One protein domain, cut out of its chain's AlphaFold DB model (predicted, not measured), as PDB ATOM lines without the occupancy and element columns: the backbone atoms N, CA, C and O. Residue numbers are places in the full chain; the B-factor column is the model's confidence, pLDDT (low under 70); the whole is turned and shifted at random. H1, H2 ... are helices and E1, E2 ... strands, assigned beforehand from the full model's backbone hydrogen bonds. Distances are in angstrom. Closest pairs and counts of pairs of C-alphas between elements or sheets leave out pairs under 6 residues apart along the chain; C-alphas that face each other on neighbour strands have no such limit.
ATOM      1  N   LEU A  11      16.517 -32.338  19.036       75.31
ATOM      2  CA  LEU A  11      16.661 -30.955  18.577       75.31
ATOM      3  C   LEU A  11      17.783 -30.787  17.537       75.31
ATOM      4  O   LEU A  11      17.604 -30.084  16.544       75.31
ATOM      5  N   GLY A  12      18.925 -31.454  17.725       75.62
ATOM      6  CA  GLY A  12      20.002 -31.481  16.733       75.62
ATOM      7  C   GLY A  12      19.620 -32.227  15.453       75.62
ATOM      8  O   GLY A  12      19.991 -31.807  14.358       75.62
ATOM      9  N   LEU A  13      18.831 -33.297  15.568       79.62
ATOM     10  CA  LEU A  13      18.299 -34.038  14.427       79.62
ATOM     11  C   LEU A  13      17.245 -33.221  13.668       79.62
ATOM     12  O   LEU A  13      17.280 -33.180  12.440       79.62
ATOM     13  N   LEU A  14      16.342 -32.545  14.387       81.38
ATOM     14  CA  LEU A  14      15.367 -31.611  13.821       81.38
ATOM     15  C   LEU A  14      16.071 -30.494  13.046       81.38
ATOM     16  O   LEU A  14      15.735 -30.239  11.890       81.38
ATOM     17  N   HIS A  15      17.082 -29.878  13.662       80.31
ATOM     18  CA  HIS A  15      17.919 -28.869  13.028       80.31
ATOM     19  C   HIS A  15      18.547 -29.386  11.724       80.31
ATOM     20  O   HIS A  15      18.374 -28.779  10.669       80.31
ATOM     21  N   TRP A  16      19.209 -30.545  11.773       82.12
ATOM     22  CA  TRP A  16      19.838 -31.143  10.595       82.12
ATOM     23  C   TRP A  16      18.826 -31.442   9.474       82.12
ATOM     24  O   TRP A  16      19.105 -31.180   8.306       82.12
ATOM     25  N   GLN A  17      17.628 -31.947   9.793       86.06
ATOM     26  CA  GLN A  17      16.602 -32.228   8.777       86.06
ATOM     27  C   GLN A  17      16.021 -30.970   8.129       86.06
ATOM     28  O   GLN A  17      15.673 -31.018   6.946       86.06
ATOM     29  N   LEU A  18      15.929 -29.868   8.876       83.94
ATOM     30  CA  LEU A  18      15.566 -28.558   8.334       83.94
ATOM     31  C   LEU A  18      16.648 -28.053   7.371       83.94
ATOM     32  O   LEU A  18      16.328 -27.704   6.238       83.94
ATOM     33  N   GLU A  19      17.926 -28.094   7.767       83.31
ATOM     34  CA  GLU A  19      19.044 -27.653   6.916       83.31
ATOM     35  C   GLU A  19      19.163 -28.462   5.619       83.31
ATOM     36  O   GLU A  19      19.469 -27.913   4.560       83.31
ATOM     37  N   MET A  20      18.925 -29.774   5.685       85.88
ATOM     38  CA  MET A  20      19.013 -30.657   4.518       85.88
ATOM     39  C   MET A  20      17.754 -30.629   3.636       85.88
ATOM     40  O   MET A  20      17.717 -31.300   2.604       85.88
ATOM     41  N   GLY A  21      16.717 -29.878   4.022       85.75
ATOM     42  CA  GLY A  21      15.464 -29.778   3.272       85.75
ATOM     43  C   GLY A  21      14.588 -31.032   3.334       85.75
ATOM     44  O   GLY A  21      13.685 -31.194   2.515       85.75
ATOM     45  N   PHE A  22      14.834 -31.933   4.291       86.56
ATOM     46  CA  PHE A  22      13.979 -33.103   4.511       86.56
ATOM     47  C   PHE A  22      12.666 -32.729   5.193       86.56
ATOM     48  O   PHE A  22      11.655 -33.394   4.970       86.56
ATOM     49  N   LEU A  23      12.678 -31.670   6.005       87.44
ATOM     50  CA  LEU A  23      11.513 -31.148   6.704       87.44
ATOM     51  C   LEU A  23      11.146 -29.763   6.141       87.44
ATOM     52  O   LEU A  23      11.954 -28.848   6.257       87.44
ATOM     53  N   PRO A  24       9.949 -29.570   5.551       87.19
ATOM     54  CA  PRO A  24       9.583 -28.294   4.932       87.19
ATOM     55  C   PRO A  24       9.108 -27.239   5.942       87.19
ATOM     56  O   PRO A  24       9.027 -26.061   5.606       87.19
ATOM     57  N   SER A  25       8.739 -27.649   7.160       88.50
ATOM     58  CA  SER A  25       8.205 -26.758   8.196       88.50
ATOM     59  C   SER A  25       8.202 -27.394   9.590       88.50
ATOM     60  O   SER A  25       8.270 -28.621   9.719       88.50
ATOM     61  N   VAL A  26       8.054 -26.572  10.626       87.75
ATOM     62  CA  VAL A  26       7.802 -26.989  12.016       87.75
ATOM     63  C   VAL A  26       6.507 -26.379  12.533       87.75
ATOM     64  O   VAL A  26       6.107 -25.295  12.111       87.75
ATOM     65  N   VAL A  27       5.865 -27.053  13.479       88.19
ATOM     66  CA  VAL A  27       4.779 -26.462  14.260       88.19
ATOM     67  C   VAL A  27       5.380 -25.889  15.534       88.19
ATOM     68  O   VAL A  27       6.040 -26.601  16.285       88.19
ATOM     69  N   VAL A  28       5.165 -24.599  15.773       83.81
ATOM     70  CA  VAL A  28       5.598 -23.915  16.993       83.81
ATOM     71  C   VAL A  28       4.370 -23.547  17.805       83.81
ATOM     72  O   VAL A  28       3.468 -22.872  17.305       83.81
ATOM     73  N   THR A  29       4.350 -23.979  19.059       83.75
ATOM     74  CA  THR A  29       3.312 -23.656  20.030       83.75
ATOM     75  C   THR A  29       3.885 -22.776  21.132       83.75
ATOM     76  O   THR A  29       4.774 -23.209  21.858       83.75
ATOM     77  N   THR A  30       3.337 -21.575  21.307       79.69
ATOM     78  CA  THR A  30       3.748 -20.629  22.355       79.69
ATOM     79  C   THR A  30       2.519 -20.136  23.101       79.69
ATOM     80  O   THR A  30       1.598 -19.600  22.489       79.69
ATOM     81  N   ASN A  31       2.476 -20.315  24.425       77.06
ATOM     82  CA  ASN A  31       1.352 -19.876  25.271       77.06
ATOM     83  C   ASN A  31      -0.038 -20.300  24.736       77.06
ATOM     84  O   ASN A  31      -1.005 -19.543  24.797       77.06
ATOM     85  N   GLY A  32      -0.131 -21.517  24.187       72.88
ATOM     86  CA  GLY A  32      -1.369 -22.078  23.633       72.88
ATOM     87  C   GLY A  32      -1.727 -21.623  22.213       72.88
ATOM     88  O   GLY A  32      -2.756 -22.047  21.692       72.88
ATOM     89  N   LEU A  33      -0.902 -20.793  21.570       77.19
ATOM     90  CA  LEU A  33      -1.027 -20.445  20.155       77.19
ATOM     91  C   LEU A  33      -0.132 -21.350  19.315       77.19
ATOM     92  O   LEU A  33       1.058 -21.432  19.595       77.19
ATOM     93  N   CYS A  34      -0.684 -21.969  18.272       83.00
ATOM     94  CA  CYS A  34       0.061 -22.801  17.328       83.00
ATOM     95  C   CYS A  34       0.246 -22.075  15.993       83.00
ATOM     96  O   CYS A  34      -0.714 -21.535  15.439       83.00
ATOM     97  N   SER A  35       1.457 -22.117  15.445       82.19
ATOM     98  CA  SER A  35       1.774 -21.616  14.110       82.19
ATOM     99  C   SER A  35       2.592 -22.639  13.333       82.19
ATOM    100  O   SER A  35       3.443 -23.323  13.899       82.19
ATOM    101  N   ASN A  36       2.340 -22.738  12.030       85.31
ATOM    102  CA  ASN A  36       3.173 -23.515  11.122       85.31
ATOM    103  C   ASN A  36       4.230 -22.580  10.521       85.31
ATOM    104  O   ASN A  36       3.883 -21.577   9.895       85.31
ATOM    105  N   VAL A  37       5.503 -22.896  10.747       83.88
ATOM    106  CA  VAL A  37       6.633 -22.052  10.369       83.88
ATOM    107  C   VAL A  37       7.456 -22.764   9.302       83.88
ATOM    108  O   VAL A  37       7.927 -23.879   9.544       83.88
ATOM    109  N   PRO A  38       7.644 -22.145   8.125       86.31
ATOM    110  CA  PRO A  38       8.386 -22.771   7.044       86.31
ATOM    111  C   PRO A  38       9.878 -22.867   7.390       86.31
ATOM    112  O   PRO A  38      10.409 -22.036   8.131       86.31
ATOM    113  N   ALA A  39      10.553 -23.889   6.864       85.19
ATOM    114  CA  ALA A  39      11.935 -24.206   7.221       85.19
ATOM    115  C   ALA A  39      12.901 -23.035   6.977       85.19
ATOM    116  O   ALA A  39      13.772 -22.784   7.802       85.19
ATOM    117  N   GLU A  40      12.705 -22.259   5.908       83.75
ATOM    118  CA  GLU A  40      13.522 -21.083   5.587       83.75
ATOM    119  C   GLU A  40      13.418 -19.943   6.615       83.75
ATOM    120  O   GLU A  40      14.283 -19.066   6.654       83.75
ATOM    121  N   ALA A  41      12.371 -19.938   7.446       80.31
ATOM    122  CA  ALA A  41      12.194 -18.969   8.523       80.31
ATOM    123  C   ALA A  41      12.815 -19.438   9.852       80.31
ATOM    124  O   ALA A  41      12.941 -18.632  10.780       80.31
ATOM    125  N   VAL A  42      13.224 -20.709   9.943       79.19
ATOM    126  CA  VAL A  42      13.901 -21.280  11.109       79.19
ATOM    127  C   VAL A  42      15.409 -21.103  10.952       79.19
ATOM    128  O   VAL A  42      16.022 -21.535   9.982       79.19
ATOM    129  N   LYS A  43      16.023 -20.463  11.936       75.00
ATOM    130  CA  LYS A  43      17.465 -20.270  12.087       75.00
ATOM    131  C   LYS A  43      17.948 -21.047  13.304       75.00
ATOM    132  O   LYS A  43      17.161 -21.437  14.167       75.00
ATOM    133  N   SER A  44      19.255 -21.243  13.397       74.12
ATOM    134  CA  SER A  44      19.863 -21.914  14.536       74.12
ATOM    135  C   SER A  44      21.208 -21.308  14.918       74.12
ATOM    136  O   SER A  44      21.850 -20.598  14.138       74.12
ATOM    137  N   VAL A  45      21.630 -21.564  16.153       69.94
ATOM    138  CA  VAL A  45      23.004 -21.345  16.597       69.94
ATOM    139  C   VAL A  45      23.449 -22.533  17.437       69.94
ATOM    140  O   VAL A  45      22.690 -23.055  18.252       69.94
ATOM    141  N   TRP A  46      24.684 -22.967  17.208       69.94
ATOM    142  CA  TRP A  46      25.356 -23.951  18.044       69.94
ATOM    143  C   TRP A  46      26.065 -23.239  19.188       69.94
ATOM    144  O   TRP A  46      26.893 -22.350  18.963       69.94
ATOM    145  N   THR A  47      25.759 -23.632  20.413       65.81
ATOM    146  CA  THR A  47      26.373 -23.064  21.607       65.81
ATOM    147  C   THR A  47      27.651 -23.828  21.988       65.81
ATOM    148  O   THR A  47      27.793 -25.021  21.704       65.81
ATOM    149  N   PRO A  48      28.621 -23.186  22.666       61.38
ATOM    150  CA  PRO A  48      29.864 -23.847  23.079       61.38
ATOM    151  C   PRO A  48      29.686 -25.045  24.028       61.38
ATOM    152  O   PRO A  48      30.573 -25.892  24.099       61.38
ATOM    153  N   ASN A  49      28.563 -25.124  24.750       66.06
ATOM    154  CA  ASN A  49      28.193 -26.257  25.608       66.06
ATOM    155  C   ASN A  49      27.569 -27.434  24.832       66.06
ATOM    156  O   ASN A  49      27.276 -28.461  25.437       66.06
ATOM    157  N   GLY A  50      27.431 -27.325  23.508       61.22
ATOM    158  CA  GLY A  50      26.985 -28.417  22.650       61.22
ATOM    159  C   GLY A  50      25.474 -28.496  22.449       61.22
ATOM    160  O   GLY A  50      24.952 -29.578  22.182       61.22
ATOM    161  N   GLU A  51      24.771 -27.374  22.588       63.34
ATOM    162  CA  GLU A  51      23.327 -27.290  22.397       63.34
ATOM    163  C   GLU A  51      23.007 -26.565  21.082       63.34
ATOM    164  O   GLU A  51      23.750 -25.703  20.607       63.34
ATOM    165  N   TYR A  52      21.886 -26.934  20.466       65.38
ATOM    166  CA  TYR A  52      21.316 -26.175  19.360       65.38
ATOM    167  C   TYR A  52      20.228 -25.269  19.916       65.38
ATOM    168  O   TYR A  52      19.322 -25.742  20.595       65.38
ATOM    169  N   ILE A  53      20.281 -23.984  19.586       67.12
ATOM    170  CA  ILE A  53      19.180 -23.052  19.827       67.12
ATOM    171  C   ILE A  53      18.532 -22.774  18.479       67.12
ATOM    172  O   ILE A  53      19.221 -22.333  17.562       67.12
ATOM    173  N   LEU A  54      17.225 -23.019  18.358       69.06
ATOM    174  CA  LEU A  54      16.438 -22.612  17.194       69.06
ATOM    175  C   LEU A  54      15.813 -21.238  17.457       69.06
ATOM    176  O   LEU A  54      15.186 -21.023  18.489       69.06
ATOM    177  N   TYR A  55      15.962 -20.317  16.513       65.75
ATOM    178  CA  TYR A  55      15.367 -18.981  16.552       65.75
ATOM    179  C   TYR A  55      14.906 -18.583  15.152       65.75
ATOM    180  O   TYR A  55      15.249 -19.216  14.170       65.75
ATOM    181  N   GLY A  56      14.076 -17.566  15.019       61.69
ATOM    182  CA  GLY A  56      13.425 -17.254  13.752       61.69
ATOM    183  C   GLY A  56      12.503 -16.073  13.942       61.69
ATOM    184  O   GLY A  56      12.270 -15.649  15.077       61.69
ATOM    185  N   ASP A  57      11.976 -15.535  12.848       55.12
ATOM    186  CA  ASP A  57      10.980 -14.466  12.932       55.12
ATOM    187  C   ASP A  57       9.605 -15.057  13.279       55.12
ATOM    188  O   ASP A  57       8.617 -14.930  12.563       55.12
ATOM    189  N   PHE A  58       9.559 -15.741  14.421       61.06
ATOM    190  CA  PHE A  58       8.353 -16.232  15.078       61.06
ATOM    191  C   PHE A  58       7.569 -15.072  15.738       61.06
ATOM    192  O   PHE A  58       6.690 -15.312  16.559       61.06
ATOM    193  N   ALA A  59       7.931 -13.828  15.373       46.00
ATOM    194  CA  ALA A  59       7.748 -12.551  16.053       46.00
ATOM    195  C   ALA A  59       8.262 -12.567  17.510       46.00
ATOM    196  O   ALA A  59       7.527 -12.888  18.437       46.00
ATOM    197  N   SER A  60       9.521 -12.166  17.742       47.53
ATOM    198  CA  SER A  60      10.119 -11.921  19.079       47.53
ATOM    199  C   SER A  60      10.215 -13.112  20.052       47.53
ATOM    200  O   SER A  60       9.808 -13.015  21.207       47.53
ATOM    201  N   LEU A  61      10.853 -14.216  19.651       50.22
ATOM    202  CA  LEU A  61      11.514 -15.048  20.664       50.22
ATOM    203  C   LEU A  61      12.756 -14.271  21.101       50.22
ATOM    204  O   LEU A  61      13.763 -14.281  20.397       50.22
ATOM    205  N   ASN A  62      12.601 -13.481  22.168       49.44
ATOM    206  CA  ASN A  62      13.653 -12.700  22.818       49.44
ATOM    207  C   ASN A  62      14.984 -13.468  22.801       49.44
ATOM    208  O   ASN A  62      14.975 -14.688  22.951       49.44
ATOM    209  N   GLU A  63      16.108 -12.760  22.647       51.47
ATOM    210  CA  GLU A  63      17.494 -13.277  22.678       51.47
ATOM    211  C   GLU A  63      17.891 -13.872  24.054       51.47
ATOM    212  O   GLU A  63      18.999 -13.681  24.546       51.47
ATOM    213  N   ASN A  64      16.961 -14.545  24.719       50.09
ATOM    214  CA  ASN A  64      17.062 -15.033  26.072       50.09
ATOM    215  C   ASN A  64      17.572 -16.471  26.076       50.09
ATOM    216  O   ASN A  64      17.251 -17.288  25.211       50.09
ATOM    217  N   GLU A  65      18.352 -16.768  27.104       55.78
ATOM    218  CA  GLU A  65      18.873 -18.095  27.381       55.78
ATOM    219  C   GLU A  65      17.716 -19.072  27.664       55.78
ATOM    220  O   GLU A  65      16.742 -18.743  28.353       55.78
ATOM    221  N   VAL A  66      17.810 -20.274  27.089       59.59
ATOM    222  CA  VAL A  66      16.896 -21.385  27.377       59.59
ATOM    223  C   VAL A  66      17.299 -21.972  28.723       59.59
ATOM    224  O   VAL A  66      18.437 -22.403  28.891       59.59
ATOM    225  N   GLU A  67      16.377 -22.004  29.681       58.97
ATOM    226  CA  GLU A  67      16.667 -22.522  31.024       58.97
ATOM    227  C   GLU A  67      16.475 -24.037  31.107       58.97
ATOM    228  O   GLU A  67      17.194 -24.721  31.836       58.97
ATOM    229  N   LEU A  68      15.492 -24.575  30.376       53.50
ATOM    230  CA  LEU A  68      15.125 -25.989  30.417       53.50
ATOM    231  C   LEU A  68      14.653 -26.470  29.044       53.50
ATOM    232  O   LEU A  68      13.855 -25.804  28.385       53.50
ATOM    233  N   SER A  69      15.108 -27.662  28.654       70.25
ATOM    234  CA  SER A  69      14.688 -28.368  27.442       70.25
ATOM    235  C   SER A  69      14.209 -29.776  27.792       70.25
ATOM    236  O   SER A  69      14.871 -30.510  28.530       70.25
ATOM    237  N   LEU A  70      13.037 -30.150  27.282       63.12
ATOM    238  CA  LEU A  70      12.429 -31.470  27.427       63.12
ATOM    239  C   LEU A  70      12.098 -32.024  26.047       63.12
ATOM    240  O   LEU A  70      11.577 -31.315  25.190       63.12
ATOM    241  N   THR A  71      12.359 -33.310  25.849       69.31
ATOM    242  CA  THR A  71      12.190 -33.968  24.555       69.31
ATOM    243  C   THR A  71      11.286 -35.187  24.686       69.31
ATOM    244  O   THR A  71      11.559 -36.080  25.492       69.31
ATOM    245  N   ASP A  72      10.227 -35.247  23.878       68.25
ATOM    246  CA  ASP A  72       9.379 -36.429  23.744       68.25
ATOM    247  C   ASP A  72       9.893 -37.324  22.614       68.25
ATOM    248  O   ASP A  72       9.726 -37.038  21.430       68.25
ATOM    249  N   LYS A  73      10.467 -38.467  22.991       64.81
ATOM    250  CA  LYS A  73      11.032 -39.450  22.055       64.81
ATOM    251  C   LYS A  73       9.996 -40.131  21.156       64.81
ATOM    252  O   LYS A  73      10.372 -40.798  20.198       64.81
ATOM    253  N   THR A  74       8.710 -40.028  21.482       70.50
ATOM    254  CA  THR A  74       7.620 -40.630  20.701       70.50
ATOM    255  C   THR A  74       7.234 -39.741  19.526       70.50
ATOM    256  O   THR A  74       6.956 -40.238  18.437       70.50
ATOM    257  N   THR A  75       7.210 -38.429  19.753       68.12
ATOM    258  CA  THR A  75       6.725 -37.426  18.794       68.12
ATOM    259  C   THR A  75       7.857 -36.611  18.166       68.12
ATOM    260  O   THR A  75       7.656 -35.977  17.135       68.12
ATOM    261  N   GLY A  76       9.055 -36.638  18.758       70.62
ATOM    262  CA  GLY A  76      10.156 -35.738  18.419       70.62
ATOM    263  C   GLY A  76       9.907 -34.296  18.869       70.62
ATOM    264  O   GLY A  76      10.645 -33.403  18.458       70.62
ATOM    265  N   ALA A  77       8.866 -34.054  19.676       79.75
ATOM    266  CA  ALA A  77       8.538 -32.730  20.179       79.75
ATOM    267  C   ALA A  77       9.596 -32.253  21.181       79.75
ATOM    268  O   ALA A  77      10.019 -32.998  22.071       79.75
ATOM    269  N   VAL A  78       9.984 -30.985  21.069       79.56
ATOM    270  CA  VAL A  78      10.924 -30.324  21.976       79.56
ATOM    271  C   VAL A  78      10.212 -29.174  22.669       79.56
ATOM    272  O   VAL A  78       9.729 -28.257  22.018       79.56
ATOM    273  N   THR A  79      10.157 -29.208  23.997       80.44
ATOM    274  CA  THR A  79       9.610 -28.122  24.814       80.44
ATOM    275  C   THR A  79      10.743 -27.368  25.491       80.44
ATOM    276  O   THR A  79      11.581 -27.975  26.152       80.44
ATOM    277  N   MET A  80      10.749 -26.049  25.340       79.31
ATOM    278  CA  MET A  80      11.735 -25.129  25.889       79.31
ATOM    279  C   MET A  80      11.048 -24.141  26.831       79.31
ATOM    280  O   MET A  80       9.959 -23.649  26.526       79.31
ATOM    281  N   GLN A  81      11.695 -23.830  27.951       77.31
ATOM    282  CA  GLN A  81      11.306 -22.733  28.834       77.31
ATOM    283  C   GLN A  81      12.338 -21.607  28.734       77.31
ATOM    284  O   GLN A  81      13.533 -21.838  28.930       77.31
ATOM    285  N   LEU A  82      11.872 -20.398  28.422       74.56
ATOM    286  CA  LEU A  82      12.691 -19.188  28.450       74.56
ATOM    287  C   LEU A  82      12.794 -18.630  29.874       74.56
ATOM    288  O   LEU A  82      11.894 -18.838  30.690       74.56
ATOM    289  N   ALA A  83      13.829 -17.827  30.130       69.25
ATOM    290  CA  ALA A  83      14.043 -17.153  31.415       69.25
ATOM    291  C   ALA A  83      12.895 -16.225  31.867       69.25
ATOM    292  O   ALA A  83      12.746 -15.936  33.052       69.25
ATOM    293  N   ASP A  84      12.048 -15.761  30.941       75.06
ATOM    294  CA  ASP A  84      10.853 -14.966  31.262       75.06
ATOM    295  C   ASP A  84       9.617 -15.817  31.625       75.06
ATOM    296  O   ASP A  84       8.546 -15.274  31.902       75.06
ATOM    297  N   GLY A  85       9.759 -17.147  31.656       75.12
ATOM    298  CA  GLY A  85       8.692 -18.096  31.965       75.12
ATOM    299  C   GLY A  85       7.845 -18.521  30.762       75.12
ATOM    300  O   GLY A  85       6.916 -19.312  30.936       75.12
ATOM    301  N   THR A  86       8.143 -18.037  29.554       78.56
ATOM    302  CA  THR A  86       7.461 -18.469  28.326       78.56
ATOM    303  C   THR A  86       7.813 -19.915  27.986       78.56
ATOM    304  O   THR A  86       8.986 -20.291  27.978       78.56
ATOM    305  N   PHE A  87       6.799 -20.710  27.639       80.12
ATOM    306  CA  PHE A  87       6.980 -22.062  27.113       80.12
ATOM    307  C   PHE A  87       6.798 -22.083  25.600       80.12
ATOM    308  O   PHE A  87       5.804 -21.573  25.075       80.12
ATOM    309  N   ILE A  88       7.748 -22.723  24.924       79.44
ATOM    310  CA  ILE A  88       7.745 -22.951  23.482       79.44
ATOM    311  C   ILE A  88       7.778 -24.457  23.271       79.44
ATOM    312  O   ILE A  88       8.685 -25.122  23.758       79.44
ATOM    313  N   SER A  89       6.822 -25.001  22.533       85.56
ATOM    314  CA  SER A  89       6.886 -26.373  22.039       85.56
ATOM    315  C   SER A  89       7.124 -26.346  20.538       85.56
ATOM    316  O   SER A  89       6.427 -25.635  19.818       85.56
ATOM    317  N   ILE A  90       8.128 -27.075  20.069       84.06
ATOM    318  CA  ILE A  90       8.447 -27.232  18.656       84.06
ATOM    319  C   ILE A  90       8.207 -28.687  18.297       84.06
ATOM    320  O   ILE A  90       8.830 -29.589  18.856       84.06
ATOM    321  N   GLU A  91       7.324 -28.900  17.336       87.81
ATOM    322  CA  GLU A  91       6.967 -30.216  16.839       87.81
ATOM    323  C   GLU A  91       7.348 -30.322  15.361       87.81
ATOM    324  O   GLU A  91       7.084 -29.406  14.569       87.81
ATOM    325  N   PRO A  92       7.981 -31.429  14.950       84.38
ATOM    326  CA  PRO A  92       8.263 -31.642  13.546       84.38
ATOM    327  C   PRO A  92       6.939 -31.863  12.797       84.38
ATOM    328  O   PRO A  92       6.060 -32.588  13.257       84.38
ATOM    329  N   SER A  93       6.783 -31.261  11.613       83.62
ATOM    330  CA  SER A  93       5.558 -31.434  10.805       83.62
ATOM    331  C   SER A  93       5.344 -32.870  10.298       83.62
ATOM    332  O   SER A  93       4.262 -33.212   9.821       83.62
TER     333      SER A  93
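This is residues 11 to 93 of the 101 residues of an uncharacterized protein of Sphingosinicella sp. BN140058 (UniProt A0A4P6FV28). A twisted sheet of five antiparallel strands has one face covered by a short helix, H1, and by a separate two-strand hairpin, E3 and E4, which lies beside the helix; the sheet's other face is bare. The sheet's order is E2, E1, E7, E6, E5, and the nine-residue stretch between E4 and E5 leads from the small hairpin to the sheet's edge. The 83 printed residues hold one named helix and seven named strands, in the order H1 E1 E2 E3 E4 E5 E6 E7, and the class is mostly strand. The whole is compact and rounded, with a radius of gyration of the C-alphas of 11.8 A and spans of 32 by 31 by 27 A.

In the large sheet, E1, residues 25 to 30, is the antiparallel neighbour of E7, residues 87 to 92, with N 29 and O 89 2.8 A apart, within hydrogen-bond range. E2, residues 33 to 38, is an edge strand and forms a hairpin with E1; N 28 and O 35 are 2.8 A apart. E6, residues 77 to 82, forms a hairpin with E7, with N 80 and O 88 at 2.8 A. E5, residues 66 to 72, is the other edge strand and forms a hairpin with E6, with N 79 and O 70 at 2.8 A. E5, E6 and E7 are a meander, each strand the antiparallel neighbour of the one before. H1, residues 11 to 19, is on this sheet at a height over the sheet of 9.6 A. It lies over E7 and, only just, over E1, with 3 of its C-alphas falling there; it runs slantwise to the strands, at 56 degrees to E7 on the local plane. Every O i to N i+4 pair in H1 is within hydrogen-bond range. E3, residues 42 to 46, and E4, residues 52 to 56, form an antiparallel hairpin, with N 43 and O 55 2.7 A apart. The closest C-alphas of H1 and E4, those of Gly 12 and Tyr 52, are 6.1 A apart. E4 and E5 are apart, but only just, at 8.1 A.

H1 begins at C-alpha 11, (16.661, -30.955, 18.577), and measures 12.4 A. E5 is the longest strand by residues and measures 17.2 A; E7 measures 16.7 A and ends at C-alpha 92, (8.263, -31.642, 13.546). E6, E2 and E1 measure 16.4, 16.3 and 16.1 A. E3 measures 13.7 A and E4 13.2 A; C-alpha 52, where E4 begins, is at (21.316, -26.175, 19.360).

The C-alphas farthest apart, those of Phe 22 and Asp 84, are 32.5 A apart. The printed part has no cut and no long link; the link from E4 to E5 is short and the others are tight. The mean pLDDT of the printed part is 73.8, and 30 residues are under 70, among them residues 45 to 68.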